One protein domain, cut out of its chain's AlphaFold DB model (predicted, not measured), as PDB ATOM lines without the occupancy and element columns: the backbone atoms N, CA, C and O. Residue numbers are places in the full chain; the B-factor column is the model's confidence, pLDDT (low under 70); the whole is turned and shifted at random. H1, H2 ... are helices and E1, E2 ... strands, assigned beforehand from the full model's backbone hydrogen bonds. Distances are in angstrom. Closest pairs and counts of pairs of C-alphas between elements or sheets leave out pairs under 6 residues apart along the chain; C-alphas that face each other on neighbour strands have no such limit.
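AT A GLANCE: This is residues 2 to 61 of the 107 residues of an uncharacterized protein of Clostridium sp. cel8 (UniProt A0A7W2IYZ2). One long helix, H1, sticks out with residues 3 to 20 from a small three-stranded sheet, grazing it beside E1 with residues 21 to 26; short H2 lies in the turn between them. The 60 printed residues run H1, H2, E1, E2, E3, class mixed; the sheet E1 E2 E3 is a meander, each strand the antiparallel neighbour of the one before. The whole is loose, radius of gyration of the C-alphas 14.3 A, spanning 47 by 26 by 22 A.

HOW THE PARTS SIT: Start at H1, residues 3 to 27; its closest C-alphas to E1, residues 38 to 44, are Asn 25 and Ile 40, 7.2 A apart. H2, residues 30 to 34, is only just apart from H1, closest 8.2 A. E1 and E2, residues 47 to 53, form a hairpin, with N 41 and O 50 within hydrogen-bond range at 2.8 A. E2 and E3, residues 57 to 60, form another, with N 51 and O 58 at 2.8 A. In H1 and H2 every O i to N i+4 pair is within range.

IN THESE COORDINATES: Find C-alpha 3 at (170.729, 103.568, 192.545); H1 runs 36.7 A from there. E1 and E2 each run 20.1 A; E3 ends at C-alpha 60, (161.905, 96.259, 167.026).

THE WHOLE: The printed part has no cut, and its four links are tight. Confidence is low, under 70, in 14 residues, among them 42 to 48.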
ATOM      1  N   SER A   2     170.875 107.985 194.652       77.75
ATOM      2  CA  SER A   2     170.315 106.640 194.842       77.75
ATOM      3  C   SER A   2     170.494 105.812 193.562       77.75
ATOM      4  O   SER A   2     170.504 106.358 192.456       77.75
ATOM      5  N   LYS A   3     170.613 104.486 193.695       79.25
ATOM      6  CA  LYS A   3     170.729 103.568 192.545       79.25
ATOM      7  C   LYS A   3     169.559 103.732 191.559       79.25
ATOM      8  O   LYS A   3     169.736 103.536 190.362       79.25
ATOM      9  N   TYR A   4     168.387 104.133 192.056       80.06
ATOM     10  CA  TYR A   4     167.196 104.418 191.256       80.06
ATOM     11  C   TYR A   4     167.327 105.709 190.447       80.06
ATOM     12  O   TYR A   4     167.025 105.709 189.258       80.06
ATOM     13  N   ALA A   5     167.842 106.778 191.061       84.38
ATOM     14  CA  ALA A   5     168.087 108.039 190.365       84.38
ATOM     15  C   ALA A   5     169.102 107.857 189.228       84.38
ATOM     16  O   ALA A   5     168.879 108.333 188.121       84.38
ATOM     17  N   PHE A   6     170.169 107.088 189.469       85.69
ATOM     18  CA  PHE A   6     171.156 106.772 188.435       85.69
ATOM     19  C   PHE A   6     170.542 105.992 187.261       85.69
ATOM     20  O   PHE A   6     170.765 106.349 186.110       85.69
ATOM     21  N   ARG A   7     169.713 104.972 187.537       84.81
ATOM     22  CA  ARG A   7     169.004 104.208 186.491       84.81
ATOM     23  C   ARG A   7     168.060 105.081 185.663       84.81
ATOM     24  O   ARG A   7     168.030 104.932 184.447       84.81
ATOM     25  N   LEU A   8     167.321 105.992 186.299       87.00
ATOM     26  CA  LEU A   8     166.424 106.923 185.606       87.00
ATOM     27  C   LEU A   8     167.183 107.856 184.664       87.00
ATOM     28  O   LEU A   8     166.798 107.990 183.507       87.00
ATOM     29  N   VAL A   9     168.288 108.448 185.127       90.12
ATOM     30  CA  VAL A   9     169.146 109.298 184.287       90.12
ATOM     31  C   VAL A   9     169.674 108.517 183.082       90.12
ATOM     32  O   VAL A   9     169.659 109.026 181.966       90.12
ATOM     33  N   LEU A  10     170.070 107.259 183.284       87.31
ATOM     34  CA  LEU A  10     170.561 106.390 182.214       87.31
ATOM     35  C   LEU A  10     169.478 106.114 181.158       87.31
ATOM     36  O   LEU A  10     169.749 106.219 179.964       87.31
ATOM     37  N   ILE A  11     168.242 105.845 181.589       85.19
ATOM     38  CA  ILE A  11     167.090 105.677 180.690       85.19
ATOM     39  C   ILE A  11     166.825 106.966 179.902       85.19
ATOM     40  O   ILE A  11     166.679 106.911 178.684       85.19
ATOM     41  N   PHE A  12     166.816 108.126 180.565       86.06
ATOM     42  CA  PHE A  12     166.615 109.412 179.892       86.06
ATOM     43  C   PHE A  12     167.710 109.710 178.862       86.06
ATOM     44  O   PHE A  12     167.390 110.147 177.758       86.06
ATOM     45  N   CYS A  13     168.978 109.426 179.174       81.38
ATOM     46  CA  CYS A  13     170.075 109.566 178.215       81.38
ATOM     47  C   CYS A  13     169.868 108.689 176.976       81.38
ATOM     48  O   CYS A  13     170.034 109.171 175.858       81.38
ATOM     49  N   ILE A  14     169.471 107.426 177.159       83.69
ATOM     50  CA  ILE A  14     169.208 106.512 176.037       83.69
ATOM     51  C   ILE A  14     168.080 107.061 175.156       83.69
ATOM     52  O   ILE A  14     168.226 107.106 173.936       83.69
ATOM     53  N   VAL A  15     166.985 107.534 175.758       82.56
ATOM     54  CA  VAL A  15     165.861 108.124 175.014       82.56
ATOM     55  C   VAL A  15     166.306 109.364 174.234       82.56
ATOM     56  O   VAL A  15     165.985 109.480 173.052       82.56
ATOM     57  N   PHE A  16     167.090 110.261 174.841       84.00
ATOM     58  CA  PHE A  16     167.606 111.454 174.160       84.00
ATOM     59  C   PHE A  16     168.483 111.109 172.952       84.00
ATOM     60  O   PHE A  16     168.300 111.692 171.882       84.00
ATOM     61  N   ILE A  17     169.393 110.140 173.099       81.12
ATOM     62  CA  ILE A  17     170.269 109.687 172.010       81.12
ATOM     63  C   ILE A  17     169.433 109.115 170.861       81.12
ATOM     64  O   ILE A  17     169.609 109.523 169.714       81.12
ATOM     65  N   LEU A  18     168.485 108.222 171.163       78.31
ATOM     66  CA  LEU A  18     167.608 107.624 170.151       78.31
ATOM     67  C   LEU A  18     166.785 108.686 169.412       78.31
ATOM     68  O   LEU A  18     166.700 108.659 168.187       78.31
ATOM     69  N   THR A  19     166.231 109.654 170.142       78.44
ATOM     70  CA  THR A  19     165.432 110.736 169.548       78.44
ATOM     71  C   THR A  19     166.279 111.598 168.608       78.44
ATOM     72  O   THR A  19     165.842 111.912 167.502       78.44
ATOM     73  N   GLY A  20     167.510 111.935 169.008       77.06
ATOM     74  CA  GLY A  20     168.440 112.697 168.171       77.06
ATOM     75  C   GLY A  20     168.800 111.970 166.875       77.06
ATOM     76  O   GLY A  20     168.750 112.568 165.801       77.06
ATOM     77  N   VAL A  21     169.082 110.668 166.960       78.25
ATOM     78  CA  VAL A  21     169.367 109.828 165.786       78.25
ATOM     79  C   VAL A  21     168.181 109.810 164.814       78.25
ATOM     80  O   VAL A  21     168.378 109.981 163.611       78.25
ATOM     81  N   VAL A  22     166.949 109.678 165.316       75.44
ATOM     82  CA  VAL A  22     165.734 109.689 164.480       75.44
ATOM     83  C   VAL A  22     165.534 111.037 163.781       75.44
ATOM     84  O   VAL A  22     165.245 111.064 162.586       75.44
ATOM     85  N   VAL A  23     165.709 112.157 164.491       78.06
ATOM     86  CA  VAL A  23     165.549 113.505 163.916       78.06
ATOM     87  C   VAL A  23     166.570 113.763 162.807       78.06
ATOM     88  O   VAL A  23     166.194 114.234 161.733       78.06
ATOM     89  N   ILE A  24     167.841 113.419 163.038       75.56
ATOM     90  CA  ILE A  24     168.912 113.587 162.043       75.56
ATOM     91  C   ILE A  24     168.634 112.719 160.815       75.56
ATOM     92  O   ILE A  24     168.699 113.212 159.690       75.56
ATOM     93  N   ASN A  25     168.272 111.451 161.022       71.00
ATOM     94  CA  ASN A  25     167.951 110.556 159.918       71.00
ATOM     95  C   ASN A  25     166.747 111.066 159.109       71.00
ATOM     96  O   ASN A  25     166.796 111.097 157.885       71.00
ATOM     97  N   ASN A  26     165.678 111.540 159.752       72.00
ATOM     98  CA  ASN A  26     164.525 112.094 159.035       72.00
ATOM     99  C   ASN A  26     164.868 113.363 158.241       72.00
ATOM    100  O   ASN A  26     164.306 113.560 157.166       72.00
ATOM    101  N   GLY A  27     165.806 114.177 158.728       72.88
ATOM    102  CA  GLY A  27     166.288 115.371 158.033       72.88
ATOM    103  C   GLY A  27     167.259 115.104 156.877       72.88
ATOM    104  O   GLY A  27     167.529 116.023 156.105       72.88
ATOM    105  N   MET A  28     167.791 113.882 156.733       74.88
ATOM    106  CA  MET A  28     168.718 113.568 155.644       74.88
ATOM    107  C   MET A  28     168.003 113.452 154.287       74.88
ATOM    108  O   MET A  28     166.968 112.778 154.192       74.88
ATOM    109  N   PRO A  29     168.578 114.041 153.221       74.62
ATOM    110  CA  PRO A  29     168.120 113.830 151.854       74.62
ATOM    111  C   PRO A  29     168.188 112.358 151.442       74.62
ATOM    112  O   PRO A  29     169.083 111.625 151.860       74.62
ATOM    113  N   GLN A  30     167.274 111.944 150.568       70.25
ATOM    114  CA  GLN A  30     167.114 110.545 150.166       70.25
ATOM    115  C   GLN A  30     168.377 109.966 149.511       70.25
ATOM    116  O   GLN A  30     168.806 108.888 149.891       70.25
ATOM    117  N   PHE A  31     169.076 110.748 148.681       72.31
ATOM    118  CA  PHE A  31     170.337 110.326 148.055       72.31
ATOM    119  C   PHE A  31     171.449 109.966 149.062       72.31
ATOM    120  O   PHE A  31     172.261 109.095 148.784       72.31
ATOM    121  N   VAL A  32     171.483 110.598 150.245       68.44
ATOM    122  CA  VAL A  32     172.457 110.269 151.306       68.44
ATOM    123  C   VAL A  32     172.080 108.961 151.995       68.44
ATOM    124  O   VAL A  32     172.954 108.199 152.396       68.44
ATOM    125  N   LYS A  33     170.778 108.695 152.136       68.25
ATOM    126  CA  LYS A  33     170.264 107.442 152.702       68.25
ATOM    127  C   LYS A  33     170.503 106.273 151.755       68.25
ATOM    128  O   LYS A  33     170.878 105.205 152.218       68.25
ATOM    129  N   ASP A  34     170.344 106.506 150.455       70.25
ATOM    130  CA  ASP A  34     170.498 105.487 149.415       70.25
ATOM    131  C   ASP A  34     171.970 105.070 149.221       70.25
ATOM    132  O   ASP A  34     172.245 103.909 148.925       70.25
ATOM    133  N   GLU A  35     172.929 105.982 149.434       69.56
ATOM    134  CA  GLU A  35     174.371 105.666 149.431       69.56
ATOM    135  C   GLU A  35     174.905 105.192 150.794       69.56
ATOM    136  O   GLU A  35     176.047 104.737 150.913       69.56
ATOM    137  N   SER A  36     174.096 105.298 151.847       65.12
ATOM    138  CA  SER A  36     174.486 104.924 153.198       65.12
ATOM    139  C   SER A  36     174.300 103.424 153.419       65.12
ATOM    140  O   SER A  36     173.210 102.879 153.303       65.12
ATOM    141  N   ASN A  37     175.353 102.760 153.898       69.62
ATOM    142  CA  ASN A  37     175.297 101.385 154.417       69.62
ATOM    143  C   ASN A  37     174.519 101.254 155.746       69.62
ATOM    144  O   ASN A  37     174.622 100.239 156.439       69.62
ATOM    145  N   PHE A  38     173.813 102.310 156.140       70.00
ATOM    146  CA  PHE A  38     173.070 102.454 157.375       70.00
ATOM    147  C   PHE A  38     171.670 102.972 157.046       70.00
ATOM    148  O   PHE A  38     171.522 104.113 156.598       70.00
ATOM    149  N   ASN A  39     170.664 102.130 157.279       70.69
ATOM    150  CA  ASN A  39     169.255 102.422 157.054       70.69
ATOM    151  C   ASN A  39     168.508 102.378 158.394       70.69
ATOM    152  O   ASN A  39     168.643 101.421 159.157       70.69
ATOM    153  N   ILE A  40     167.719 103.412 158.683       71.62
ATOM    154  CA  ILE A  40     166.790 103.418 159.815       71.62
ATOM    155  C   ILE A  40     165.386 103.604 159.261       71.62
ATOM    156  O   ILE A  40     165.054 104.669 158.733       71.62
ATOM    157  N   GLU A  41     164.546 102.602 159.481       72.44
ATOM    158  CA  GLU A  41     163.119 102.654 159.203       72.44
ATOM    159  C   GLU A  41     162.355 102.767 160.518       72.44
ATOM    160  O   GLU A  41     162.561 101.999 161.458       72.44
ATOM    161  N   TYR A  42     161.454 103.742 160.589       68.69
ATOM    162  CA  TYR A  42     160.598 103.944 161.747       68.69
ATOM    163  C   TYR A  42     159.152 104.174 161.313       68.69
ATOM    164  O   TYR A  42     158.876 105.019 160.464       68.69
ATOM    165  N   SER A  43     158.226 103.451 161.936       67.56
ATOM    166  CA  SER A  43     156.785 103.668 161.834       67.56
ATOM    167  C   SER A  43     156.189 103.798 163.229       67.56
ATOM    168  O   SER A  43     156.581 103.086 164.152       67.56
ATOM    169  N   ILE A  44     155.230 104.712 163.388       61.78
ATOM    170  CA  ILE A  44     154.541 104.966 164.662       61.78
ATOM    171  C   ILE A  44     153.369 103.990 164.859       61.78
ATOM    172  O   ILE A  44     153.026 103.670 165.997       61.78
ATOM    173  N   SER A  45     152.751 103.496 163.778       54.81
ATOM    174  CA  SER A  45     151.550 102.657 163.861       54.81
ATOM    175  C   SER A  45     151.473 101.623 162.724       54.81
ATOM    176  O   SER A  45     151.114 101.988 161.604       54.81
ATOM    177  N   PRO A  46     151.747 100.331 162.997       62.72
ATOM    178  CA  PRO A  46     152.268  99.794 164.259       62.72
ATOM    179  C   PRO A  46     153.679 100.323 164.549       62.72
ATOM    180  O   PRO A  46     154.436 100.604 163.622       62.72
ATOM    181  N   LEU A  47     154.020 100.451 165.835       62.59
ATOM    182  CA  LEU A  47     155.331 100.935 166.269       62.59
ATOM    183  C   LEU A  47     156.401  99.949 165.783       62.59
ATOM    184  O   LEU A  47     156.477  98.835 166.294       62.59
ATOM    185  N   ASN A  48     157.161 100.328 164.761       68.62
ATOM    186  CA  ASN A  48     158.177  99.499 164.125       68.62
ATOM    187  C   ASN A  48     159.455 100.323 164.009       68.62
ATOM    188  O   ASN A  48     159.418 101.419 163.457       68.62
ATOM    189  N   PHE A  49     160.558  99.829 164.556       73.31
ATOM    190  CA  PHE A  49     161.857 100.483 164.462       73.31
ATOM    191  C   PHE A  49     162.888  99.465 163.999       73.31
ATOM    192  O   PHE A  49     163.215  98.531 164.731       73.31
ATOM    193  N   LYS A  50     163.393  99.654 162.786       79.00
ATOM    194  CA  LYS A  50     164.376  98.781 162.162       79.00
ATOM    195  C   LYS A  50     165.635  99.580 161.871       79.00
ATOM    196  O   LYS A  50     165.566 100.656 161.285       79.00
ATOM    197  N   VAL A  51     166.778  99.056 162.285       76.06
ATOM    198  CA  VAL A  51     168.096  99.609 161.974       76.06
ATOM    199  C   VAL A  51     168.878  98.537 161.249       76.06
ATOM    200  O   VAL A  51     169.153  97.481 161.817       76.06
ATOM    201  N   GLU A  52     169.248  98.808 160.010       75.50
ATOM    202  CA  GLU A  52     170.082  97.934 159.198       75.50
ATOM    203  C   GLU A  52     171.433  98.586 158.957       75.50
ATOM    204  O   GLU A  52     171.539  99.755 158.600       75.50
ATOM    205  N   THR A  53     172.479  97.803 159.179       75.88
ATOM    206  CA  THR A  53     173.872  98.142 158.899       75.88
ATOM    207  C   THR A  53     174.466  97.034 158.029       75.88
ATOM    208  O   THR A  53     173.871  95.962 157.915       75.88
ATOM    209  N   THR A  54     175.677  97.214 157.497       72.00
ATOM    210  CA  THR A  54     176.368  96.162 156.724       72.00
ATOM    211  C   THR A  54     176.483  94.822 157.465       72.00
ATOM    212  O   THR A  54     176.462  93.774 156.831       72.00
ATOM    213  N   ASN A  55     176.602  94.845 158.799       73.00
ATOM    214  CA  ASN A  55     176.927  93.655 159.599       73.00
ATOM    215  C   ASN A  55     175.841  93.262 160.610       73.00
ATOM    216  O   ASN A  55     175.875  92.160 161.153       73.00
ATOM    217  N   TYR A  56     174.897  94.159 160.897       61.69
ATOM    218  CA  TYR A  56     173.911  93.989 161.962       61.69
ATOM    219  C   TYR A  56     172.562  94.557 161.541       61.69
ATOM    220  O   TYR A  56     172.500  95.670 161.023       61.69
ATOM    221  N   SER A  57     171.498  93.811 161.834       72.06
ATOM    222  CA  SER A  57     170.113  94.257 161.713       72.06
ATOM    223  C   SER A  57     169.450  94.165 163.086       72.06
ATOM    224  O   SER A  57     169.512  93.123 163.743       72.06
ATOM    225  N   ILE A  58     168.870  95.270 163.546       71.69
ATOM    226  CA  ILE A  58     168.086  95.352 164.777       71.69
ATOM    227  C   ILE A  58     166.651  95.664 164.367       71.69
ATOM    228  O   ILE A  58     166.391  96.727 163.817       71.69
ATOM    229  N   ASP A  59     165.727  94.751 164.663       73.19
ATOM    230  CA  ASP A  59     164.301  94.892 164.365       73.19
ATOM    231  C   ASP A  59     163.492  94.919 165.672       73.19
ATOM    232  O   ASP A  59     163.454  93.949 166.436       73.19
ATOM    233  N   MET A  60     162.862  96.059 165.944       69.19
ATOM    234  CA  MET A  60     161.905  96.259 167.026       69.19
ATOM    235  C   MET A  60     160.500  96.420 166.443       69.19
ATOM    236  O   MET A  60     159.962  97.523 166.340       69.19
ATOM    237  N   ASN A  61     159.893  95.290 166.097       72.75
ATOM    238  CA  ASN A  61     158.521  95.217 165.609       72.75
ATOM    239  C   ASN A  61     157.481  95.394 166.740       72.75
ATOM    240  O   ASN A  61     157.644  94.911 167.868       72.75
TER     241      ASN A  61